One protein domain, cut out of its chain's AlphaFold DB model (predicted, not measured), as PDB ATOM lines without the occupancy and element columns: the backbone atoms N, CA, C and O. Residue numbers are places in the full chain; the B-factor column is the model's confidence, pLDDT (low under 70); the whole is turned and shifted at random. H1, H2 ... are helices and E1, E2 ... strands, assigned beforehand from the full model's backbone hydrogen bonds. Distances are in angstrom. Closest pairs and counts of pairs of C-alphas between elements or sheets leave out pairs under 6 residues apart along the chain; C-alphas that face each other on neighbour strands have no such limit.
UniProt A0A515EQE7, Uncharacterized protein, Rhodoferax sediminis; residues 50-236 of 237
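AT A GLANCE: This is residues 50 to 236 of the 237 residues of an uncharacterized protein of Rhodoferax sediminis (UniProt A0A515EQE7). Two twisted sheets stand partly face to face as a sandwich, the larger built round the long hairpin E9 and E10, with E2, E4 and E5 beside it, the smaller made of E1, E3, E7 and E6. H1 covers the larger sheet on the side away from the smaller one, and H2 and H3 lie at one end of the longest axis, beyond E5. The printed part has 187 residues, with three named helices and ten named strands in the order E1 E2 E3 E4 H1 E5 H2 H3 E6 E7 E8 E9 E10. The class is mixed, helices and strands, with under half of the residues in named elements; the larger sheet is branched and mixed, the smaller, E1 E3 E7 E6, antiparallel. The whole is compact, with a radius of gyration of the C-alphas of 16.4 A and spans of 48 by 37 by 28 A.

IN THESE COORDINATES: In the larger sheet E10, residues 223 to 236, is 38.2 A long and ends at C-alpha 236 (197.694, 263.797, 232.510); it bends by 57 degrees at residue 227. E9, residues 199 to 208, is 29.4 A long; E2 holds residues 67 to 72, E4 88 to 91 and E5 106 to 110. In the smaller sheet E1, residues 50 to 53, begins at C-alpha 50 (193.544, 281.914, 236.951); E3 holds 76 to 80, E6 171 to 173 and E7 179 to 185, 16.4 A. E8 is 187 to 189, H1 95 to 102, H2 135 to 142 and H3 145 to 155, 15.1 A.

HOW THE PARTS SIT: E9 and E10 are an antiparallel hairpin, with N 201 and O 233 2.8 A apart. E2 is parallel to E10, N 69 to O 232 2.8 A; E5 is antiparallel to E10, N 107 to O 226 2.9 A. E4 is antiparallel to E9, N 90 to O 204 2.8 A. H1 is on this sheet at a height of 7.8 A, over E9 and along the strands, at 22 degrees on the local plane. H2 and H3 only graze it. In the other sheet, N 52 of E1 and O 77 of E3 are 2.9 A apart, N 78 of E3 and O 183 of E7 2.8 A, and N 180 of E7 and O 172 of E6 2.9 A. E8 pairs with no named strand. In H1 and H3 every O i to N i+4 pair is within hydrogen-bond range; in H2, 3 of 4.

THE WHOLE: The two C-alphas farthest apart, those of Ala 146 and Thr 195, are 48.4 A apart. The printed part has no cut. The links E1 to E2, E5 to H2, H3 to E6 and E9 to E10 are long. The mean pLDDT of the printed part is 80.3; residues 111 to 121, 127 to 128, 164 to 179 and 210 to 221 are under 70.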
ATOM      1  N   SER A  50     192.831 282.456 238.101       94.94
ATOM      2  CA  SER A  50     193.544 281.914 236.951       94.94
ATOM      3  C   SER A  50     194.564 280.863 237.382       94.94
ATOM      4  O   SER A  50     195.003 280.830 238.532       94.94
ATOM      5  N   ILE A  51     194.924 279.980 236.452       95.62
ATOM      6  CA  ILE A  51     195.985 278.989 236.641       95.62
ATOM      7  C   ILE A  51     197.039 279.223 235.572       95.62
ATOM      8  O   ILE A  51     196.694 279.418 234.406       95.62
ATOM      9  N   SER A  52     198.313 279.173 235.947       96.38
ATOM     10  CA  SER A  52     199.431 279.210 235.013       96.38
ATOM     11  C   SER A  52     200.393 278.041 235.228       96.38
ATOM     12  O   SER A  52     200.599 277.562 236.342       96.38
ATOM     13  N   GLN A  53     200.975 277.544 234.140       95.31
ATOM     14  CA  GLN A  53     201.990 276.493 234.140       95.31
ATOM     15  C   GLN A  53     203.003 276.796 233.033       95.31
ATOM     16  O   GLN A  53     202.622 277.234 231.947       95.31
ATOM     17  N   ASP A  54     204.297 276.612 233.315       93.94
ATOM     18  CA  ASP A  54     205.391 276.931 232.383       93.94
ATOM     19  C   ASP A  54     205.323 278.385 231.843       93.94
ATOM     20  O   ASP A  54     205.580 278.649 230.667       93.94
ATOM     21  N   GLY A  55     204.916 279.336 232.695       93.06
ATOM     22  CA  GLY A  55     204.797 280.759 232.346       93.06
ATOM     23  C   GLY A  55     203.594 281.121 231.466       93.06
ATOM     24  O   GLY A  55     203.520 282.247 230.980       93.06
ATOM     25  N   LYS A  56     202.649 280.199 231.241       96.56
ATOM     26  CA  LYS A  56     201.455 280.423 230.411       96.56
ATOM     27  C   LYS A  56     200.176 280.200 231.201       96.56
ATOM     28  O   LYS A  56     200.093 279.250 231.973       96.56
ATOM     29  N   VAL A  57     199.168 281.040 230.966       96.81
ATOM     30  CA  VAL A  57     197.821 280.846 231.522       96.81
ATOM     31  C   VAL A  57     197.171 279.623 230.874       96.81
ATOM     32  O   VAL A  57     197.138 279.493 229.650       96.81
ATOM     33  N   VAL A  58     196.652 278.722 231.702       96.94
ATOM     34  CA  VAL A  58     195.965 277.497 231.290       96.94
ATOM     35  C   VAL A  58     194.479 277.798 231.122       96.94
ATOM     36  O   VAL A  58     193.822 278.296 232.036       96.94
ATOM     37  N   SER A  59     193.935 277.480 229.949       95.00
ATOM     38  CA  SER A  59     192.495 277.589 229.691       95.00
ATOM     39  C   SER A  59     191.737 276.425 230.329       95.00
ATOM     40  O   SER A  59     192.231 275.297 230.357       95.00
ATOM     41  N   TYR A  60     190.526 276.687 230.819       93.56
ATOM     42  CA  TYR A  60     189.635 275.643 231.320       93.56
ATOM     43  C   TYR A  60     188.795 275.034 230.186       93.56
ATOM     44  O   TYR A  60     188.524 275.688 229.181       93.56
ATOM     45  N   GLN A  61     188.370 273.779 230.347       91.56
ATOM     46  CA  GLN A  61     187.657 273.005 229.319       91.56
ATOM     47  C   GLN A  61     186.135 272.949 229.508       91.56
ATOM     48  O   GLN A  61     185.415 272.572 228.587       91.56
ATOM     49  N   THR A  62     185.628 273.290 230.693       87.12
ATOM     50  CA  THR A  62     184.202 273.171 231.033       87.12
ATOM     51  C   THR A  62     183.526 274.531 231.134       87.12
ATOM     52  O   THR A  62     184.072 275.470 231.709       87.12
ATOM     53  N   ALA A  63     182.304 274.633 230.610       75.94
ATOM     54  CA  ALA A  63     181.454 275.796 230.835       75.94
ATOM     55  C   ALA A  63     180.874 275.787 232.263       75.94
ATOM     56  O   ALA A  63     180.658 274.733 232.862       75.94
ATOM     57  N   GLY A  64     180.570 276.973 232.792       84.81
ATOM     58  CA  GLY A  64     179.960 277.143 234.112       84.81
ATOM     59  C   GLY A  64     180.969 277.398 235.233       84.81
ATOM     60  O   GLY A  64     182.088 277.853 235.003       84.81
ATOM     61  N   ARG A  65     180.535 277.168 236.479       87.50
ATOM     62  CA  ARG A  65     181.325 277.520 237.670       87.50
ATOM     63  C   ARG A  65     182.431 276.524 237.982       87.50
ATOM     64  O   ARG A  65     183.479 276.950 238.439       87.50
ATOM     65  N   ASN A  66     182.200 275.230 237.748       90.00
ATOM     66  CA  ASN A  66     183.185 274.192 238.038       90.00
ATOM     67  C   ASN A  66     184.153 274.055 236.855       90.00
ATOM     68  O   ASN A  66     183.868 273.358 235.876       90.00
ATOM     69  N   ARG A  67     185.261 274.797 236.912       93.81
ATOM     70  CA  ARG A  67     186.225 274.919 235.811       93.81
ATOM     71  C   ARG A  67     187.224 273.766 235.839       93.81
ATOM     72  O   ARG A  67     187.926 273.581 236.828       93.81
ATOM     73  N   THR A  68     187.323 273.011 234.753       96.00
ATOM     74  CA  THR A  68     188.288 271.909 234.631       96.00
ATOM     75  C   THR A  68     189.542 272.379 233.912       96.00
ATOM     76  O   THR A  68     189.453 272.849 232.780       96.00
ATOM     77  N   TYR A  69     190.701 272.220 234.541       96.56
ATOM     78  CA  TYR A  69     192.008 272.568 233.994       96.56
ATOM     79  C   TYR A  69     192.815 271.295 233.764       96.56
ATOM     80  O   TYR A  69     193.015 270.511 234.691       96.56
ATOM     81  N   VAL A  70     193.293 271.102 232.538       96.69
ATOM     82  CA  VAL A  70     194.198 269.995 232.211       96.69
ATOM     83  C   VAL A  70     195.630 270.470 232.387       96.69
ATOM     84  O   VAL A  70     196.057 271.419 231.729       96.69
ATOM     85  N   LEU A  71     196.352 269.823 233.294       96.38
ATOM     86  CA  LEU A  71     197.702 270.191 233.699       96.38
ATOM     87  C   LEU A  71     198.664 269.033 233.458       96.38
ATOM     88  O   LEU A  71     198.312 267.860 233.589       96.38
ATOM     89  N   LYS A  72     199.917 269.374 233.167       96.25
ATOM     90  CA  LYS A  72     201.015 268.407 233.221       96.25
ATOM     91  C   LYS A  72     201.389 268.162 234.678       96.25
ATOM     92  O   LYS A  72     201.275 269.072 235.505       96.25
ATOM     93  N   SER A  73     201.912 266.979 234.981       95.50
ATOM     94  CA  SER A  73     202.422 266.596 236.307       95.50
ATOM     95  C   SER A  73     203.721 267.337 236.664       95.50
ATOM     96  O   SER A  73     204.812 266.774 236.695       95.50
ATOM     97  N   ARG A  74     203.628 268.656 236.857       94.31
ATOM     98  CA  ARG A  74     204.728 269.595 237.123       94.31
ATOM     99  C   ARG A  74     204.234 270.783 237.954       94.31
ATOM    100  O   ARG A  74     203.020 270.979 238.041       94.31
ATOM    101  N   PRO A  75     205.146 271.587 238.537       93.12
ATOM    102  CA  PRO A  75     204.759 272.782 239.269       93.12
ATOM    103  C   PRO A  75     203.863 273.718 238.455       93.12
ATOM    104  O   PRO A  75     204.010 273.839 237.238       93.12
ATOM    105  N   PHE A  76     202.932 274.370 239.135       93.69
ATOM    106  CA  PHE A  76     201.992 275.319 238.548       93.69
ATOM    107  C   PHE A  76     201.613 276.374 239.584       93.69
ATOM    108  O   PHE A  76     201.926 276.246 240.769       93.69
ATOM    109  N   GLN A  77     200.935 277.415 239.136       92.00
ATOM    110  CA  GLN A  77     200.525 278.533 239.961       92.00
ATOM    111  C   GLN A  77     199.019 278.755 239.850       92.00
ATOM    112  O   GLN A  77     198.449 278.681 238.763       92.00
ATOM    113  N   ILE A  78     198.393 279.061 240.979       91.75
ATOM    114  CA  ILE A  78     197.050 279.630 241.059       91.75
ATOM    115  C   ILE A  78     197.220 281.113 241.389       91.75
ATOM    116  O   ILE A  78     197.925 281.460 242.335       91.75
ATOM    117  N   GLU A  79     196.595 281.995 240.622       91.12
ATOM    118  CA  GLU A  79     196.625 283.437 240.864       91.12
ATOM    119  C   GLU A  79     195.212 283.999 240.963       91.12
ATOM    120  O   GLU A  79     194.331 283.653 240.176       91.12
ATOM    121  N   VAL A  80     195.025 284.886 241.934       90.44
ATOM    122  CA  VAL A  80     193.831 285.711 242.099       90.44
ATOM    123  C   VAL A  80     194.185 287.127 241.655       90.44
ATOM    124  O   VAL A  80     195.294 287.599 241.901       90.44
ATOM    125  N   SER A  81     193.262 287.815 240.993       90.50
ATOM    126  CA  SER A  81     193.481 289.162 240.441       90.50
ATOM    127  C   SER A  81     194.001 290.182 241.468       90.50
ATOM    128  O   SER A  81     194.864 290.998 241.139       90.50
ATOM    129  N   SER A  82     193.523 290.111 242.716       86.75
ATOM    130  CA  SER A  82     193.827 291.072 243.779       86.75
ATOM    131  C   SER A  82     194.074 290.387 245.124       86.75
ATOM    132  O   SER A  82     193.305 289.531 245.561       86.75
ATOM    133  N   ALA A  83     195.131 290.805 245.826       80.69
ATOM    134  CA  ALA A  83     195.437 290.357 247.189       80.69
ATOM    135  C   ALA A  83     194.347 290.759 248.202       80.69
ATOM    136  O   ALA A  83     194.126 290.057 249.187       80.69
ATOM    137  N   ARG A  84     193.605 291.843 247.923       81.81
ATOM    138  CA  ARG A  84     192.477 292.313 248.748       81.81
ATOM    139  C   ARG A  84     191.347 291.295 248.849       81.81
ATOM    140  O   ARG A  84     190.586 291.320 249.804       81.81
ATOM    141  N   CYS A  85     191.262 290.370 247.897       82.06
ATOM    142  CA  CYS A  85     190.308 289.266 247.920       82.06
ATOM    143  C   CYS A  85     190.578 288.250 249.035       82.06
ATOM    144  O   CYS A  85     189.804 287.305 249.192       82.06
ATOM    145  N   ALA A  86     191.678 288.410 249.774       81.50
ATOM    146  CA  ALA A  86     192.093 287.551 250.865       81.50
ATOM    147  C   ALA A  86     191.974 286.051 250.525       81.50
ATOM    148  O   ALA A  86     191.244 285.312 251.196       81.50
ATOM    149  N   PRO A  87     192.637 285.595 249.444       82.31
ATOM    150  CA  PRO A  87     192.372 284.283 248.887       82.31
ATOM    151  C   PRO A  87     192.923 283.132 249.739       82.31
ATOM    152  O   PRO A  87     193.956 283.242 250.402       82.31
ATOM    153  N   SER A  88     192.246 281.988 249.665       81.19
ATOM    154  CA  SER A  88     192.684 280.705 250.228       81.19
ATOM    155  C   SER A  88     192.306 279.547 249.299       81.19
ATOM    156  O   SER A  88     191.405 279.682 248.475       81.19
ATOM    157  N   VAL A  89     192.995 278.408 249.398       82.25
ATOM    158  CA  VAL A  89     192.716 277.207 248.589       82.25
ATOM    159  C   VAL A  89     192.271 276.079 249.507       82.25
ATOM    160  O   VAL A  89     192.939 275.825 250.498       82.25
ATOM    161  N   GLY A  90     191.192 275.376 249.176       82.00
ATOM    162  CA  GLY A  90     190.824 274.099 249.785       82.00
ATOM    163  C   GLY A  90     190.873 272.975 248.756       82.00
ATOM    164  O   GLY A  90     190.348 273.115 247.653       82.00
ATOM    165  N   THR A  91     191.490 271.852 249.114       83.75
ATOM    166  CA  THR A  91     191.486 270.620 248.312       83.75
ATOM    167  C   THR A  91     190.583 269.575 248.949       83.75
ATOM    168  O   THR A  91     190.436 269.562 250.171       83.75
ATOM    169  N   PHE A  92     189.952 268.722 248.141       84.56
ATOM    170  CA  PHE A  92     188.965 267.738 248.597       84.56
ATOM    171  C   PHE A  92     189.383 266.319 248.226       84.56
ATOM    172  O   PHE A  92     189.985 266.090 247.179       84.56
ATOM    173  N   ASN A  93     189.023 265.353 249.075       83.00
ATOM    174  CA  ASN A  93     189.342 263.942 248.839       83.00
ATOM    175  C   ASN A  93     188.428 263.302 247.781       83.00
ATOM    176  O   ASN A  93     188.766 262.259 247.229       83.00
ATOM    177  N   ASN A  94     187.251 263.883 247.534       86.62
ATOM    178  CA  ASN A  94     186.268 263.384 246.579       86.62
ATOM    179  C   ASN A  94     185.530 264.544 245.896       86.62
ATOM    180  O   ASN A  94     185.553 265.690 246.359       86.62
ATOM    181  N   LEU A  95     184.889 264.229 244.772       89.06
ATOM    182  CA  LEU A  95     184.165 265.207 243.970       89.06
ATOM    183  C   LEU A  95     182.853 265.650 244.640       89.06
ATOM    184  O   LEU A  95     182.495 266.812 244.513       89.06
ATOM    185  N   ASP A  96     182.171 264.786 245.391       90.25
ATOM    186  CA  ASP A  96     180.871 265.098 246.009       90.25
ATOM    187  C   ASP A  96     180.958 266.206 247.069       90.25
ATOM    188  O   ASP A  96     180.064 267.048 247.195       90.25
ATOM    189  N   ASP A  97     182.045 266.234 247.834       88.38
ATOM    190  CA  ASP A  97     182.339 267.276 248.816       88.38
ATOM    191  C   ASP A  97     182.631 268.609 248.130       88.38
ATOM    192  O   ASP A  97     182.107 269.651 248.531       88.38
ATOM    193  N   GLN A  98     183.406 268.571 247.046       89.94
ATOM    194  CA  GLN A  98     183.672 269.755 246.240       89.94
ATOM    195  C   GLN A  98     182.396 270.270 245.567       89.94
ATOM    196  O   GLN A  98     182.140 271.472 245.600       89.94
ATOM    197  N   LEU A  99     181.566 269.380 245.018       90.50
ATOM    198  CA  LEU A  99     180.308 269.723 244.362       90.50
ATOM    199  C   LEU A  99     179.298 270.314 245.343       90.50
ATOM    200  O   LEU A  99     178.567 271.237 244.979       90.50
ATOM    201  N   PHE A 100     179.285 269.853 246.595       90.88
ATOM    202  CA  PHE A 100     178.511 270.503 247.646       90.88
ATOM    203  C   PHE A 100     178.922 271.968 247.800       90.88
ATOM    204  O   PHE A 100     178.054 272.834 247.733       90.88
ATOM    205  N   VAL A 101     180.216 272.277 247.904       88.88
ATOM    206  CA  VAL A 101     180.691 273.671 247.970       88.88
ATOM    207  C   VAL A 101     180.394 274.430 246.669       88.88
ATOM    208  O   VAL A 101     179.896 275.553 246.705       88.88
ATOM    209  N   ALA A 102     180.620 273.804 245.513       88.50
ATOM    210  CA  ALA A 102     180.439 274.394 244.187       88.50
ATOM    211  C   ALA A 102     178.971 274.665 243.819       88.50
ATOM    212  O   ALA A 102     178.700 275.500 242.952       88.50
ATOM    213  N   SER A 103     178.016 273.997 244.472       90.69
ATOM    214  CA  SER A 103     176.579 274.189 244.236       90.69
ATOM    215  C   SER A 103     176.113 275.624 244.505       90.69
ATOM    216  O   SER A 103     175.076 276.045 243.985       90.69
ATOM    217  N   ASN A 104     176.893 276.396 245.268       91.44
ATOM    218  CA  ASN A 104     176.585 277.759 245.666       91.44
ATOM    219  C   ASN A 104     177.763 278.708 245.389       91.44
ATOM    220  O   ASN A 104     178.908 278.331 245.641       91.44
ATOM    221  N   PRO A 105     177.532 279.916 244.836       91.75
ATOM    222  CA  PRO A 105     178.569 280.944 244.706       91.75
ATOM    223  C   PRO A 105     179.160 281.402 246.023       91.75
ATOM    224  O   PRO A 105     180.282 281.902 246.037       91.75
ATOM    225  N   TYR A 106     178.435 281.181 247.113       91.19
ATOM    226  CA  TYR A 106     178.803 281.680 248.415       91.19
ATOM    227  C   TYR A 106     178.876 280.552 249.434       91.19
ATOM    228  O   TYR A 106     178.051 279.631 249.443       91.19
ATOM    229  N   ALA A 107     179.852 280.657 250.320       89.31
ATOM    230  CA  ALA A 107     180.004 279.803 251.481       89.31
ATOM    231  C   ALA A 107     180.171 280.660 252.739       89.31
ATOM    232  O   ALA A 107     180.695 281.773 252.679       89.31
ATOM    233  N   ILE A 108     179.719 280.138 253.874       86.75
ATOM    234  CA  ILE A 108     179.929 280.738 255.190       86.75
ATOM    235  C   ILE A 108     180.519 279.709 256.141       86.75
ATOM    236  O   ILE A 108     180.134 278.540 256.123       86.75
ATOM    237  N   GLY A 109     181.425 280.144 257.003       82.81
ATOM    238  CA  GLY A 109     181.999 279.269 258.014       82.81
ATOM    239  C   GLY A 109     182.725 280.024 259.113       82.81
ATOM    240  O   GLY A 109     183.098 281.183 258.953       82.81
ATOM    241  N   PHE A 110     182.916 279.358 260.246       76.69
ATOM    242  CA  PHE A 110     183.613 279.926 261.398       76.69
ATOM    243  C   PHE A 110     185.138 279.934 261.226       76.69
ATOM    244  O   PHE A 110     185.674 279.290 260.323       76.69
ATOM    245  N   SER A 111     185.833 280.680 262.092       58.38
ATOM    246  CA  SER A 111     187.296 280.775 262.148       58.38
ATOM    247  C   SER A 111     187.961 279.400 262.009       58.38
ATOM    248  O   SER A 111     187.524 278.408 262.587       58.38
ATOM    249  N   GLY A 112     189.001 279.345 261.179       50.66
ATOM    250  CA  GLY A 112     189.541 278.102 260.617       50.66
ATOM    251  C   GLY A 112     189.963 278.263 259.155       50.66
ATOM    252  O   GLY A 112     190.821 277.524 258.693       50.66
ATOM    253  N   PHE A 113     189.456 279.296 258.471       54.94
ATOM    254  CA  PHE A 113     189.943 279.807 257.177       54.94
ATOM    255  C   PHE A 113     191.226 280.633 257.343       54.94
ATOM    256  O   PHE A 113     191.324 281.764 256.867       54.94
ATOM    257  N   GLY A 114     192.179 280.104 258.114       47.38
ATOM    258  CA  GLY A 114     193.469 280.743 258.336       47.38
ATOM    259  C   GLY A 114     194.170 280.966 257.001       47.38
ATOM    260  O   GLY A 114     194.361 280.033 256.225       47.38
ATOM    261  N   MET A 115     194.504 282.222 256.729       48.06
ATOM    262  CA  MET A 115     195.308 282.636 255.582       48.06
ATOM    263  C   MET A 115     196.755 282.212 255.871       48.06
ATOM    264  O   MET A 115     197.149 282.170 257.035       48.06
ATOM    265  N   ALA A 116     197.485 281.791 254.837       49.75
ATOM    266  CA  ALA A 116     198.708 280.989 254.940       49.75
ATOM    267  C   ALA A 116     199.666 281.407 256.075       49.75
ATOM    268  O   ALA A 116     199.973 282.584 256.239       49.75
ATOM    269  N   SER A 117     200.195 280.424 256.812       44.62
ATOM    270  CA  SER A 117     201.199 280.653 257.859       44.62
ATOM    271  C   SER A 117     202.644 280.456 257.383       44.62
ATOM    272  O   SER A 117     203.556 280.968 258.033       44.62
ATOM    273  N   SER A 118     202.896 279.750 256.265       52.19
ATOM    274  CA  SER A 118     204.259 279.608 255.726       52.19
ATOM    275  C   SER A 118     204.349 279.271 254.223       52.19
ATOM    276  O   SER A 118     203.539 278.504 253.706       52.19
ATOM    277  N   PRO A 119     205.397 279.760 253.522       51.38
ATOM    278  CA  PRO A 119     205.792 279.322 252.177       51.38
ATOM    279  C   PRO A 119     206.242 277.858 252.057       51.38
ATOM    280  O   PRO A 119     206.422 277.370 250.943       51.38
ATOM    281  N   LYS A 120     206.491 277.168 253.179       54.22
ATOM    282  CA  LYS A 120     207.011 275.786 253.204       54.22
ATOM    283  C   LYS A 120     205.949 274.723 252.903       54.22
ATOM    284  O   LYS A 120     206.267 273.539 252.870       54.22
ATOM    285  N   ASP A 121     204.708 275.136 252.678       62.00
ATOM    286  CA  ASP A 121     203.550 274.254 252.552       62.00
ATOM    287  C   ASP A 121     203.029 274.133 251.112       62.00
ATOM    288  O   ASP A 121     201.845 273.876 250.927       62.00
ATOM    289  N   ASP A 122     203.909 274.258 250.108       73.25
ATOM    290  CA  ASP A 122     203.630 274.290 248.656       73.25
ATOM    291  C   ASP A 122     203.151 272.960 248.027       73.25
ATOM    292  O   ASP A 122     203.524 272.583 246.905       73.25
ATOM    293  N   VAL A 123     202.295 272.244 248.753       77.62
ATOM    294  CA  VAL A 123     201.721 270.951 248.390       77.62
ATOM    295  C   VAL A 123     200.292 271.103 247.867       77.62
ATOM    296  O   VAL A 123     199.510 271.915 248.363       77.62
ATOM    297  N   LEU A 124     199.928 270.276 246.886       82.56
ATOM    298  CA  LEU A 124     198.576 270.231 246.337       82.56
ATOM    299  C   LEU A 124     197.599 269.494 247.261       82.56
ATOM    300  O   LEU A 124     196.553 270.018 247.639       82.56
ATOM    301  N   VAL A 125     197.920 268.254 247.614       79.75
ATOM    302  CA  VAL A 125     197.034 267.369 248.364       79.75
ATOM    303  C   VAL A 125     197.434 267.376 249.830       79.75
ATOM    304  O   VAL A 125     198.543 266.995 250.211       79.75
ATOM    305  N   ARG A 126     196.478 267.776 250.664       70.75
ATOM    306  CA  ARG A 126     196.506 267.612 252.116       70.75
ATOM    307  C   ARG A 126     195.252 266.860 252.546       70.75
ATOM    308  O   ARG A 126     194.299 266.740 251.779       70.75
ATOM    309  N   ARG A 127     195.226 266.336 253.770       64.38
ATOM    310  CA  ARG A 127     194.069 265.596 254.289       64.38
ATOM    311  C   ARG A 127     192.860 266.521 254.440       64.38
ATOM    312  O   ARG A 127     192.835 267.331 255.355       64.38
ATOM    313  N   SER A 128     191.879 266.402 253.547       68.19
ATOM    314  CA  SER A 128     190.668 267.226 253.622       68.19
ATOM    315  C   SER A 128     189.662 266.635 254.595       68.19
ATOM    316  O   SER A 128     189.543 265.409 254.680       68.19
ATOM    317  N   ASP A 129     188.944 267.505 255.299       70.38
ATOM    318  CA  ASP A 129     187.808 267.127 256.135       70.38
ATOM    319  C   ASP A 129     186.505 267.308 255.347       70.38
ATOM    320  O   ASP A 129     186.445 268.078 254.387       70.38
ATOM    321  N   ASN A 130     185.446 266.614 255.769       80.06
ATOM    322  CA  ASN A 130     184.112 266.813 255.208       80.06
ATOM    323  C   ASN A 130     183.705 268.291 255.386       80.06
ATOM    324  O   ASN A 130     183.676 268.770 256.525       80.06
ATOM    325  N   PRO A 131     183.377 269.018 254.301       83.31
ATOM    326  CA  PRO A 131     183.011 270.428 254.385       83.31
ATOM    327  C   PRO A 131     181.633 270.644 255.009       83.31
ATOM    328  O   PRO A 131     181.266 271.781 255.281       83.31
ATOM    329  N   ARG A 132     180.826 269.595 255.195       87.12
ATOM    330  CA  ARG A 132     179.489 269.717 255.779       87.12
ATOM    331  C   ARG A 132     179.587 269.843 257.302       87.12
ATOM    332  O   ARG A 132     180.204 268.983 257.933       87.12
ATOM    333  N   PRO A 133     178.910 270.832 257.909       83.12
ATOM    334  CA  PRO A 133     178.849 270.954 259.355       83.12
ATOM    335  C   PRO A 133     178.220 269.725 260.008       83.12
ATOM    336  O   PRO A 133     177.098 269.330 259.667       83.12
ATOM    337  N   ALA A 134     178.932 269.160 260.981       82.69
ATOM    338  CA  ALA A 134     178.365 268.214 261.931       82.69
ATOM    339  C   ALA A 134     177.283 268.910 262.789       82.69
ATOM    340  O   ALA A 134     177.295 270.146 262.882       82.69
ATOM    341  N   PRO A 135     176.330 268.167 263.384       82.25
ATOM    342  CA  PRO A 135     175.246 268.746 264.182       82.25
ATOM    343  C   PRO A 135     175.717 269.763 265.231       82.25
ATOM    344  O   PRO A 135     175.138 270.839 265.338       82.25
ATOM    345  N   GLU A 136     176.830 269.488 265.905       78.75
ATOM    346  CA  GLU A 136     177.404 270.327 266.962       78.75
ATOM    347  C   GLU A 136     177.884 271.687 266.425       78.75
ATOM    348  O   GLU A 136     177.831 272.709 267.107       78.75
ATOM    349  N   ILE A 137     178.328 271.730 265.165       79.00
ATOM    350  CA  ILE A 137     178.729 272.974 264.497       79.00
ATOM    351  C   ILE A 137     177.508 273.728 263.959       79.00
ATOM    352  O   ILE A 137     177.532 274.958 263.885       79.00
ATOM    353  N   LYS A 138     176.419 273.032 263.610       80.88
ATOM    354  CA  LYS A 138     175.174 273.687 263.171       80.88
ATOM    355  C   LYS A 138     174.588 274.574 264.265       80.88
ATOM    356  O   LYS A 138     174.198 275.697 263.965       80.88
ATOM    357  N   GLU A 139     174.645 274.137 265.521       80.19
ATOM    358  CA  GLU A 139     174.228 274.951 266.674       80.19
ATOM    359  C   GLU A 139     175.021 276.263 266.780       80.19
ATOM    360  O   GLU A 139     174.494 277.298 267.192       80.19
ATOM    361  N   SER A 140     176.284 276.260 266.342       81.44
ATOM    362  CA  SER A 140     177.080 277.488 266.275       81.44
ATOM    363  C   SER A 140     176.541 278.451 265.213       81.44
ATOM    364  O   SER A 140     176.499 279.651 265.466       81.44
ATOM    365  N   PHE A 141     176.070 277.962 264.058       84.31
ATOM    366  CA  PHE A 141     175.422 278.802 263.036       84.31
ATOM    367  C   PHE A 141     174.075 279.366 263.495       84.31
ATOM    368  O   PHE A 141     173.735 280.484 263.102       84.31
ATOM    369  N   ASP A 142     173.343 278.667 264.362       84.25
ATOM    370  CA  ASP A 142     172.073 279.165 264.903       84.25
ATOM    371  C   ASP A 142     172.250 280.462 265.704       84.25
ATOM    372  O   ASP A 142     171.406 281.359 265.626       84.25
ATOM    373  N   ALA A 143     173.392 280.632 266.383       82.75
ATOM    374  CA  ALA A 143     173.735 281.885 267.060       82.75
ATOM    375  C   ALA A 143     173.870 283.086 266.097       82.75
ATOM    376  O   ALA A 143     173.772 284.231 266.534       82.75
ATOM    377  N   TYR A 144     174.048 282.831 264.798       82.94
ATOM    378  CA  TYR A 144     174.198 283.827 263.731       82.94
ATOM    379  C   TYR A 144     173.018 283.826 262.755       82.94
ATOM    380  O   TYR A 144     173.079 284.470 261.708       82.94
ATOM    381  N   LYS A 145     171.923 283.129 263.073       87.69
ATOM    382  CA  LYS A 145     170.800 282.908 262.152       87.69
ATOM    383  C   LYS A 145     170.254 284.196 261.532       87.69
ATOM    384  O   LYS A 145     170.023 284.227 260.328       87.69
ATOM    385  N   ALA A 146     170.068 285.251 262.326       86.56
ATOM    386  CA  ALA A 146     169.567 286.533 261.828       86.56
ATOM    387  C   ALA A 146     170.504 287.155 260.778       86.56
ATOM    388  O   ALA A 146     170.048 287.651 259.752       86.56
ATOM    389  N   GLU A 147     171.814 287.062 261.006       84.31
ATOM    390  CA  GLU A 147     172.815 287.567 260.074       84.31
ATOM    391  C   GLU A 147     172.871 286.729 258.796       84.31
ATOM    392  O   GLU A 147     172.888 287.265 257.692       84.31
ATOM    393  N   ILE A 148     172.812 285.405 258.928       87.75
ATOM    394  CA  ILE A 148     172.772 284.496 257.779       87.75
ATOM    395  C   ILE A 148     171.542 284.779 256.910       87.75
ATOM    396  O   ILE A 148     171.666 284.828 255.689       87.75
ATOM    397  N   LEU A 149     170.374 285.019 257.514       90.12
ATOM    398  CA  LEU A 149     169.159 285.389 256.781       90.12
ATOM    399  C   LEU A 149     169.317 286.731 256.054       90.12
ATOM    400  O   LEU A 149     168.996 286.824 254.871       90.12
ATOM    401  N   ARG A 150     169.909 287.739 256.707       87.38
ATOM    402  CA  ARG A 150     170.230 289.028 256.072       87.38
ATOM    403  C   ARG A 150     171.159 288.855 254.866       87.38
ATOM    404  O   ARG A 150     170.965 289.492 253.829       87.38
ATOM    405  N   LEU A 151     172.152 287.972 254.976       86.31
ATOM    406  CA  LEU A 151     173.045 287.628 253.870       86.31
ATOM    407  C   LEU A 151     172.309 286.905 252.745       86.31
ATOM    408  O   LEU A 151     172.544 287.231 251.584       86.31
ATOM    409  N   CYS A 152     171.397 285.979 253.060       90.81
ATOM    410  CA  CYS A 152     170.550 285.334 252.056       90.81
ATOM    411  C   CYS A 152     169.783 286.371 251.225       90.81
ATOM    412  O   CYS A 152     169.767 286.280 249.997       90.81
ATOM    413  N   ASP A 153     169.187 287.371 251.881       89.50
ATOM    414  CA  ASP A 153     168.393 288.415 251.226       89.50
ATOM    415  C   ASP A 153     169.248 289.358 250.373       89.50
ATOM    416  O   ASP A 153     168.835 289.756 249.276       89.50
ATOM    417  N   SER A 154     170.444 289.700 250.862       87.56
ATOM    418  CA  SER A 154     171.416 290.544 250.161       87.56
ATOM    419  C   SER A 154     171.983 289.845 248.922       87.56
ATOM    420  O   SER A 154     171.969 290.399 247.824       87.56
ATOM    421  N   LEU A 155     172.402 288.586 249.070       87.06
ATOM    422  CA  LEU A 155     172.998 287.775 248.005       87.06
ATOM    423  C   LEU A 155     171.950 287.126 247.084       87.06
ATOM    424  O   LEU A 155     172.316 286.452 246.122       87.06
ATOM    425  N   LYS A 156     170.652 287.282 247.391       90.31
ATOM    426  CA  LYS A 156     169.515 286.592 246.739       90.31
ATOM    427  C   LYS A 156     169.635 285.066 246.742       90.31
ATOM    428  O   LYS A 156     168.981 284.375 245.962       90.31
ATOM    429  N   ARG A 157     170.486 284.536 247.620       89.38
ATOM    430  CA  ARG A 157     170.798 283.120 247.773       89.38
ATOM    431  C   ARG A 157     171.484 282.901 249.113       89.38
ATOM    432  O   ARG A 157     172.446 283.591 249.432       89.38
ATOM    433  N   CYS A 158     171.032 281.906 249.868       90.56
ATOM    434  CA  CYS A 158     171.693 281.543 251.116       90.56
ATOM    435  C   CYS A 158     173.042 280.873 250.845       90.56
ATOM    436  O   CYS A 158     173.044 279.880 250.118       90.56
ATOM    437  N   PRO A 159     174.161 281.355 251.412       90.69
ATOM    438  CA  PRO A 159     175.452 280.681 251.313       90.69
ATOM    439  C   PRO A 159     175.423 279.272 251.911       90.69
ATOM    440  O   PRO A 159     174.684 279.004 252.861       90.69
ATOM    441  N   ASN A 160     176.271 278.380 251.405       91.44
ATOM    442  CA  ASN A 160     176.434 277.064 252.016       91.44
ATOM    443  C   ASN A 160     177.191 277.191 253.338       91.44
ATOM    444  O   ASN A 160     178.292 277.740 253.377       91.44
ATOM    445  N   GLN A 161     176.619 276.651 254.412       90.19
ATOM    446  CA  GLN A 161     177.335 276.491 255.672       90.19
ATOM    447  C   GLN A 161     178.391 275.407 255.504       90.19
ATOM    448  O   GLN A 161     178.059 274.276 255.142       90.19
ATOM    449  N   ILE A 162     179.645 275.760 255.762       86.06
ATOM    450  CA  ILE A 162     180.777 274.854 255.658       86.06
ATOM    451  C   ILE A 162     181.602 274.855 256.944       86.06
ATOM    452  O   ILE A 162     181.770 275.880 257.610       86.06
ATOM    453  N   THR A 163     182.138 273.695 257.299       78.81
ATOM    454  CA  THR A 163     183.209 273.574 258.287       78.81
ATOM    455  C   THR A 163     184.535 273.921 257.633       78.81
ATOM    456  O   THR A 163     184.780 273.581 256.476       78.81
ATOM    457  N   GLY A 164     185.401 274.618 258.370       62.34
ATOM    458  CA  GLY A 164     186.750 274.901 257.903       62.34
ATOM    459  C   GLY A 164     187.468 273.600 257.518       62.34
ATOM    460  O   GLY A 164     187.782 272.800 258.391       62.34
ATOM    461  N   THR A 165     187.730 273.367 256.231       54.19
ATOM    462  CA  THR A 165     188.576 272.263 255.776       54.19
ATOM    463  C   THR A 165     189.990 272.522 256.286       54.19
ATOM    464  O   THR A 165     190.554 273.556 255.963       54.19
ATOM    465  N   ARG A 166     190.620 271.622 257.046       47.28
ATOM    466  CA  ARG A 166     191.984 271.808 257.607       47.28
ATOM    467  C   ARG A 166     193.125 272.023 256.579       47.28
ATOM    468  O   ARG A 166     194.299 272.029 256.942       47.28
ATOM    469  N   ASN A 167     192.799 272.264 255.312       50.34
ATOM    470  CA  ASN A 167     193.696 272.360 254.170       50.34
ATOM    471  C   ASN A 167     193.746 273.744 253.503       50.34
ATOM    472  O   ASN A 167     194.045 273.815 252.316       50.34
ATOM    473  N   TYR A 168     193.515 274.834 254.235       53.78
ATOM    474  CA  TYR A 168     193.634 276.198 253.700       53.78
ATOM    475  C   TYR A 168     195.086 276.677 253.609       53.78
ATOM    476  O   TYR A 168     195.633 277.171 254.589       53.78
ATOM    477  N   TRP A 169     195.738 276.515 252.456       65.12
ATOM    478  CA  TRP A 169     197.132 276.958 252.279       65.12
ATOM    479  C   TRP A 169     197.375 277.503 250.865       65.12
ATOM    480  O   TRP A 169     196.577 277.274 249.957       65.12
ATOM    481  N   ASN A 170     198.512 278.198 250.715       59.12
ATOM    482  CA  ASN A 170     199.292 278.434 249.489       59.12
ATOM    483  C   ASN A 170     199.366 279.846 248.918       59.12
ATOM    484  O   ASN A 170     200.298 280.083 248.162       59.12
ATOM    485  N   PHE A 171     198.517 280.802 249.288       67.19
ATOM    486  CA  PHE A 171     198.770 282.187 248.877       67.19
ATOM    487  C   PHE A 171     199.887 282.770 249.745       67.19
ATOM    488  O   PHE A 171     199.672 283.047 250.923       67.19
ATOM    489  N   LEU A 172     201.097 282.841 249.180       58.50
ATOM    490  CA  LEU A 172     202.315 283.240 249.888       58.50
ATOM    491  C   LEU A 172     202.101 284.602 250.541       58.50
ATOM    492  O   LEU A 172     201.642 285.517 249.865       58.50
ATOM    493  N   LEU A 173     202.441 284.755 251.822       61.06
ATOM    494  CA  LEU A 173     202.636 286.102 252.342       61.06
ATOM    495  C   LEU A 173     203.828 286.721 251.594       61.06
ATOM    496  O   LEU A 173     204.800 286.016 251.304       61.06
ATOM    497  N   ASP A 174     203.753 288.003 251.251       55.41
ATOM    498  CA  ASP A 174     204.935 288.726 250.792       55.41
ATOM    499  C   ASP A 174     205.967 288.855 251.929       55.41
ATOM    500  O   ASP A 174     205.724 288.464 253.073       55.41
ATOM    501  N   GLU A 175     207.152 289.384 251.621       50.97
ATOM    502  CA  GLU A 175     208.228 289.549 252.611       50.97
ATOM    503  C   GLU A 175     207.823 290.436 253.805       50.97
ATOM    504  O   GLU A 175     208.437 290.351 254.867       50.97
ATOM    505  N   ALA A 176     206.766 291.243 253.661       53.75
ATOM    506  CA  ALA A 176     206.201 292.080 254.713       53.75
ATOM    507  C   ALA A 176     205.103 291.373 255.536       53.75
ATOM    508  O   ALA A 176     204.529 291.980 256.441       53.75
ATOM    509  N   GLY A 177     204.804 290.098 255.261       57.53
ATOM    510  CA  GLY A 177     203.732 289.359 255.927       57.53
ATOM    511  C   GLY A 177     202.332 289.696 255.402       57.53
ATOM    512  O   GLY A 177     201.340 289.294 256.011       57.53
ATOM    513  N   THR A 178     202.227 290.417 254.284       61.50
ATOM    514  CA  THR A 178     200.953 290.766 253.643       61.50
ATOM    515  C   THR A 178     200.457 289.592 252.821       61.50
ATOM    516  O   THR A 178     201.236 288.912 252.159       61.50
ATOM    517  N   GLN A 179     199.151 289.350 252.819       67.75
ATOM    518  CA  GLN A 179     198.574 288.263 252.042       67.75
ATOM    519  C   GLN A 179     198.854 288.413 250.546       67.75
ATOM    520  O   GLN A 179     198.495 289.416 249.935       67.75
ATOM    521  N   GLY A 180     199.471 287.401 249.941       75.31
ATOM    522  CA  GLY A 180     199.711 287.396 248.509       75.31
ATOM    523  C   GLY A 180     198.493 286.976 247.704       75.31
ATOM    524  O   GLY A 180     197.500 286.441 248.198       75.31
ATOM    525  N   LYS A 181     198.611 287.198 246.399       84.38
ATOM    526  CA  LYS A 181     197.614 286.826 245.389       84.38
ATOM    527  C   LYS A 181     198.031 285.617 244.548       84.38
ATOM    528  O   LYS A 181     197.302 285.205 243.654       84.38
ATOM    529  N   VAL A 182     199.209 285.061 244.834       85.62
ATOM    530  CA  VAL A 182     199.829 283.957 244.101       85.62
ATOM    531  C   VAL A 182     200.048 282.763 245.019       85.62
ATOM    532  O   VAL A 182     200.650 282.893 246.084       85.62
ATOM    533  N   ALA A 183     199.613 281.597 244.553       84.06
ATOM    534  CA  ALA A 183     199.886 280.310 245.155       84.06
ATOM    535  C   ALA A 183     200.692 279.424 244.212       84.06
ATOM    536  O   ALA A 183     200.189 278.972 243.186       84.06
ATOM    537  N   LEU A 184     201.953 279.172 244.567       85.81
ATOM    538  CA  LEU A 184     202.846 278.299 243.813       85.81
ATOM    539  C   LEU A 184     202.798 276.884 244.390       85.81
ATOM    540  O   LEU A 184     203.089 276.682 245.565       85.81
ATOM    541  N   ILE A 185     202.456 275.913 243.550       87.94
ATOM    542  CA  ILE A 185     202.321 274.503 243.912       87.94
ATOM    543  C   ILE A 185     203.487 273.741 243.291       87.94
ATOM    544  O   ILE A 185     203.557 273.601 242.067       87.94
ATOM    545  N   ARG A 186     204.424 273.262 244.116       86.62
ATOM    546  CA  ARG A 186     205.629 272.546 243.648       86.62
ATOM    547  C   ARG A 186     205.593 271.055 243.943       86.62
ATOM    548  O   ARG A 186     206.238 270.279 243.235       86.62
ATOM    549  N   ASN A 187     204.811 270.655 244.939       86.56
ATOM    550  CA  ASN A 187     204.722 269.282 245.411       86.56
ATOM    551  C   ASN A 187     203.284 268.758 245.315       86.56
ATOM    552  O   ASN A 187     202.319 269.492 245.511       86.56
ATOM    553  N   TYR A 188     203.129 267.469 245.014       87.25
ATOM    554  CA  TYR A 188     201.814 266.829 244.996       87.25
ATOM    555  C   TYR A 188     201.317 266.566 246.422       87.25
ATOM    556  O   TYR A 188     200.168 266.843 246.741       87.25
ATOM    557  N   SER A 189     202.200 266.097 247.304       85.44
ATOM    558  CA  SER A 189     201.970 265.980 248.748       85.44
ATOM    559  C   SER A 189     203.275 266.251 249.500       85.44
ATOM    560  O   SER A 189     204.315 266.433 248.871       85.44
ATOM    561  N   ALA A 190     203.253 266.241 250.838       81.88
ATOM    562  CA  ALA A 190     204.436 266.521 251.665       81.88
ATOM    563  C   ALA A 190     205.672 265.676 251.304       81.88
ATOM    564  O   ALA A 190     206.796 266.141 251.446       81.88
ATOM    565  N   ASN A 191     205.458 264.455 250.805       84.38
ATOM    566  CA  ASN A 191     206.526 263.513 250.475       84.38
ATOM    567  C   ASN A 191     206.533 263.111 248.991       84.38
ATOM    568  O   ASN A 191     207.204 262.147 248.625       84.38
ATOM    569  N   GLN A 192     205.752 263.778 248.133       87.94
ATOM    570  CA  GLN A 192     205.640 263.410 246.719       87.94
ATOM    571  C   GLN A 192     205.761 264.638 245.811       87.94
ATOM    572  O   GLN A 192     204.973 265.578 245.954       87.94
ATOM    573  N   PRO A 193     206.685 264.628 244.833       90.75
ATOM    574  CA  PRO A 193     206.829 265.726 243.888       90.75
ATOM    575  C   PRO A 193     205.652 265.771 242.907       90.75
ATOM    576  O   PRO A 193     204.986 264.761 242.665       90.75
ATOM    577  N   MET A 194     205.441 266.922 242.262       91.56
ATOM    578  CA  MET A 194     204.397 267.073 241.236       91.56
ATOM    579  C   MET A 194     204.547 266.121 240.045       91.56
ATOM    580  O   MET A 194     203.548 265.804 239.412       91.56
ATOM    581  N   THR A 195     205.744 265.591 239.776       92.06
ATOM    582  CA  THR A 195     205.981 264.569 238.734       92.06
ATOM    583  C   THR A 195     205.275 263.241 238.996       92.06
ATOM    584  O   THR A 195     205.210 262.398 238.107       92.06
ATOM    585  N   LYS A 196     204.742 263.041 240.206       89.69
ATOM    586  CA  LYS A 196     203.909 261.891 240.572       89.69
ATOM    587  C   LYS A 196     202.414 262.216 240.603       89.69
ATOM    588  O   LYS A 196     201.633 261.315 240.886       89.69
ATOM    589  N   ALA A 197     202.013 263.459 240.330       91.00
ATOM    590  CA  ALA A 197     200.605 263.826 240.261       91.00
ATOM    591  C   ALA A 197     199.926 263.083 239.104       91.00
ATOM    592  O   ALA A 197     200.461 263.035 237.996       91.00
ATOM    593  N   PHE A 198     198.753 262.512 239.350       92.12
ATOM    594  CA  PHE A 198     197.934 261.877 238.323       92.12
ATOM    595  C   PHE A 198     196.460 261.989 238.695       92.12
ATOM    596  O   PHE A 198     196.106 262.064 239.873       92.12
ATOM    597  N   GLY A 199     195.595 261.953 237.686       92.56
ATOM    598  CA  GLY A 199     194.156 261.900 237.894       92.56
ATOM    599  C   GLY A 199     193.555 263.241 238.301       92.56
ATOM    600  O   GLY A 199     194.068 264.308 237.966       92.56
ATOM    601  N   MET A 200     192.405 263.163 238.962       93.12
ATOM    602  CA  MET A 200     191.557 264.309 239.257       93.12
ATOM    603  C   MET A 200     191.771 264.797 240.689       93.12
ATOM    604  O   MET A 200     191.618 264.023 241.631       93.12
ATOM    605  N   VAL A 201     192.039 266.091 240.852       91.88
ATOM    606  CA  VAL A 201     192.103 266.758 242.155       91.88
ATOM    607  C   VAL A 201     191.034 267.851 242.215       91.88
ATOM    608  O   VAL A 201     191.171 268.879 241.542       91.88
ATOM    609  N   PRO A 202     189.953 267.655 242.991       91.88
ATOM    610  CA  PRO A 202     188.945 268.682 243.210       91.88
ATOM    611  C   PRO A 202     189.474 269.765 244.158       91.88
ATOM    612  O   PRO A 202     189.984 269.480 245.245       91.88
ATOM    613  N   VAL A 203     189.329 271.022 243.748       89.81
ATOM    614  CA  VAL A 203     189.840 272.194 244.462       89.81
ATOM    615  C   VAL A 203     188.772 273.291 244.483       89.81
ATOM    616  O   VAL A 203     187.929 273.392 243.591       89.81
ATOM    617  N   VAL A 204     188.788 274.129 245.514       89.94
ATOM    618  CA  VAL A 204     188.042 275.391 245.567       89.94
ATOM    619  C   VAL A 204     189.001 276.478 246.016       89.94
ATOM    620  O   VAL A 204     189.658 276.338 247.045       89.94
ATOM    621  N   VAL A 205     189.063 277.574 245.267       89.69
ATOM    622  CA  VAL A 205     189.655 278.817 245.768       89.69
ATOM    623  C   VAL A 205     188.546 279.632 246.423       89.69
ATOM    624  O   VAL A 205     187.468 279.783 245.855       89.69
ATOM    625  N   TYR A 206     188.787 280.126 247.630       88.12
ATOM    626  CA  TYR A 206     187.871 280.986 248.366       88.12
ATOM    627  C   TYR A 206     188.424 282.400 248.405       88.12
ATOM    628  O   TYR A 206     189.614 282.584 248.650       88.12
ATOM    629  N   THR A 207     187.557 283.390 248.228       87.06
ATOM    630  CA  THR A 207     187.898 284.813 248.361       87.06
ATOM    631  C   THR A 207     186.905 285.486 249.296       87.06
ATOM    632  O   THR A 207     185.706 285.214 249.212       87.06
ATOM    633  N   LYS A 208     187.363 286.350 250.202       83.00
ATOM    634  CA  LYS A 208     186.470 287.055 251.130       83.00
ATOM    635  C   LYS A 208     185.609 288.060 250.367       83.00
ATOM    636  O   LYS A 208     186.123 288.878 249.613       83.00
ATOM    637  N   LEU A 209     184.295 288.004 250.586       79.06
ATOM    638  CA  LEU A 209     183.355 288.973 250.008       79.06
ATOM    639  C   LEU A 209     183.419 290.341 250.691       79.06
ATOM    640  O   LEU A 209     183.101 291.351 250.070       79.06
ATOM    641  N   GLN A 210     183.798 290.359 251.965       67.88
ATOM    642  CA  GLN A 210     183.951 291.560 252.773       67.88
ATOM    643  C   GLN A 210     185.350 291.511 253.388       67.88
ATOM    644  O   GLN A 210     185.551 290.788 254.365       67.88
ATOM    645  N   PRO A 211     186.341 292.176 252.766       53.50
ATOM    646  CA  PRO A 211     187.710 292.147 253.264       53.50
ATOM    647  C   PRO A 211     187.879 292.917 254.581       53.50
ATOM    648  O   PRO A 211     188.718 292.515 255.382       53.50
ATOM    649  N   ASP A 212     187.040 293.935 254.836       49.44
ATOM    650  CA  ASP A 212     187.362 294.976 255.824       49.44
ATOM    651  C   ASP A 212     186.361 295.199 256.971       49.44
ATOM    652  O   ASP A 212     186.685 295.966 257.873       49.44
ATOM    653  N   GLU A 213     185.182 294.563 257.035       44.00
ATOM    654  CA  GLU A 213     184.210 294.932 258.081       44.00
ATOM    655  C   GLU A 213     183.457 293.776 258.747       44.00
ATOM    656  O   GLU A 213     182.959 292.854 258.107       44.00
ATOM    657  N   ALA A 214     183.373 293.921 260.075       41.47
ATOM    658  CA  ALA A 214     182.622 293.149 261.053       41.47
ATOM    659  C   ALA A 214     182.918 291.643 261.064       41.47
ATOM    660  O   ALA A 214     182.107 290.813 260.656       41.47
ATOM    661  N   GLU A 215     184.029 291.265 261.710       45.75
ATOM    662  CA  GLU A 215     183.983 290.048 262.520       45.75
ATOM    663  C   GLU A 215     182.712 290.143 263.373       45.75
ATOM    664  O   GLU A 215     182.637 290.973 264.283       45.75
ATOM    665  N   TYR A 216     181.687 289.344 263.071       49.53
ATOM    666  CA  TYR A 216     180.558 289.210 263.979       49.53
ATOM    667  C   TYR A 216     181.103 288.518 265.227       49.53
ATOM    668  O   TYR A 216     181.144 287.298 265.314       49.53
ATOM    669  N   ARG A 217     181.609 289.311 266.175       47.12
ATOM    670  CA  ARG A 217     182.173 288.850 267.441       47.12
ATOM    671  C   ARG A 217     181.033 288.492 268.386       47.12
ATOM    672  O   ARG A 217     180.761 289.190 269.357       47.12
ATOM    673  N   GLY A 218     180.348 287.394 268.095       43.03
ATOM    674  CA  GLY A 218     179.438 286.738 269.023       43.03
ATOM    675  C   GLY A 218     180.124 285.519 269.633       43.03
ATOM    676  O   GLY A 218     180.419 284.557 268.933       43.03
ATOM    677  N   ARG A 219     180.377 285.514 270.946       47.69
ATOM    678  CA  ARG A 219     180.893 284.330 271.674       47.69
ATOM    679  C   ARG A 219     182.241 283.760 271.167       47.69
ATOM    680  O   ARG A 219     182.461 282.558 271.241       47.69
ATOM    681  N   GLY A 220     183.154 284.606 270.679       53.97
ATOM    682  CA  GLY A 220     184.557 284.220 270.435       53.97
ATOM    683  C   GLY A 220     184.874 283.509 269.110       53.97
ATOM    684  O   GLY A 220     186.008 283.071 268.939       53.97
ATOM    685  N   ALA A 221     183.930 283.416 268.166       62.09
ATOM    686  CA  ALA A 221     184.170 282.897 266.814       62.09
ATOM    687  C   ALA A 221     183.947 283.983 265.751       62.09
ATOM    688  O   ALA A 221     183.132 284.880 265.942       62.09
ATOM    689  N   VAL A 222     184.662 283.888 264.627       70.88
ATOM    690  CA  VAL A 222     184.545 284.828 263.497       70.88
ATOM    691  C   VAL A 222     183.839 284.136 262.338       70.88
ATOM    692  O   VAL A 222     184.354 283.148 261.813       70.88
ATOM    693  N   LEU A 223     182.678 284.646 261.924       78.06
ATOM    694  CA  LEU A 223     181.971 284.166 260.736       78.06
ATOM    695  C   LEU A 223     182.599 284.780 259.475       78.06
ATOM    696  O   LEU A 223     182.622 285.995 259.314       78.06
ATOM    697  N   ASN A 224     183.102 283.937 258.577       80.69
ATOM    698  CA  ASN A 224     183.666 284.341 257.292       80.69
ATOM    699  C   ASN A 224     182.624 284.156 256.191       80.69
ATOM    700  O   ASN A 224     181.962 283.119 256.136       80.69
ATOM    701  N   ILE A 225     182.531 285.137 255.294       84.38
ATOM    702  CA  ILE A 225     181.664 285.106 254.116       84.38
ATOM    703  C   ILE A 225     182.556 285.044 252.879       84.38
ATOM    704  O   ILE A 225     183.362 285.944 252.624       84.38
ATOM    705  N   LEU A 226     182.420 283.963 252.122       87.12
ATOM    706  CA  LEU A 226     183.351 283.586 251.071       87.12
ATOM    707  C   LEU A 226     182.626 283.469 249.738       87.12
ATOM    708  O   LEU A 226     181.555 282.875 249.649       87.12
ATOM    709  N   GLU A 227     183.250 283.986 248.695       90.19
ATOM    710  CA  GLU A 227     182.958 283.632 247.314       90.19
ATOM    711  C   GLU A 227     183.789 282.402 246.935       90.19
ATOM    712  O   GLU A 227     184.959 282.290 247.310       90.19
ATOM    713  N   THR A 228     183.164 281.445 246.247       91.00
ATOM    714  CA  THR A 228     183.795 280.173 245.880       91.00
ATOM    715  C   THR A 228     184.154 280.144 244.397       91.00
ATOM    716  O   THR A 228     183.360 280.506 243.526       91.00
ATOM    717  N   HIS A 229     185.338 279.627 244.095       93.19
ATOM    718  CA  HIS A 229     185.863 279.438 242.743       93.19
ATOM    719  C   HIS A 229     186.220 277.958 242.569       93.19
ATOM    720  O   HIS A 229     187.375 277.564 242.759       93.19
ATOM    721  N   PRO A 230     185.212 277.101 242.321       93.56
ATOM    722  CA  PRO A 230     185.410 275.665 242.224       93.56
ATOM    723  C   PRO A 230     186.151 275.295 240.939       93.56
ATOM    724  O   PRO A 230     185.858 275.795 239.852       93.56
ATOM    725  N   MET A 231     187.104 274.383 241.070       94.38
ATOM    726  CA  MET A 231     187.901 273.895 239.960       94.38
ATOM    727  C   MET A 231     188.212 272.405 240.097       94.38
ATOM    728  O   MET A 231     188.242 271.836 241.190       94.38
ATOM    729  N   ILE A 232     188.475 271.779 238.959       95.00
ATOM    730  CA  ILE A 232     188.944 270.405 238.857       95.00
ATOM    731  C   ILE A 232     190.298 270.448 238.160       95.00
ATOM    732  O   ILE A 232     190.396 270.912 237.025       95.00
ATOM    733  N   LEU A 233     191.342 269.967 238.827       95.19
ATOM    734  CA  LEU A 233     192.663 269.821 238.227       95.19
ATOM    735  C   LEU A 233     192.797 268.393 237.707       95.19
ATOM    736  O   LEU A 233     192.742 267.445 238.490       95.19
ATOM    737  N   LEU A 234     192.939 268.230 236.396       96.00
ATOM    738  CA  LEU A 234     193.148 266.935 235.761       96.00
ATOM    739  C   LEU A 234     194.611 266.815 235.337       96.00
ATOM    740  O   LEU A 234     195.044 267.486 234.400       96.00
ATOM    741  N   PHE A 235     195.362 265.953 236.019       95.38
ATOM    742  CA  PHE A 235     196.755 265.666 235.695       95.38
ATOM    743  C   PHE A 235     196.843 264.510 234.708       95.38
ATOM    744  O   PHE A 235     196.442 263.382 235.016       95.38
ATOM    745  N   THR A 236     197.379 264.802 233.527       85.44
ATOM    746  CA  THR A 236     197.694 263.797 232.510       85.44
ATOM    747  C   THR A 236     199.159 263.366 232.626       85.44
ATOM    748  O   THR A 236     199.988 264.224 232.948       85.44
TER     749      THR A 236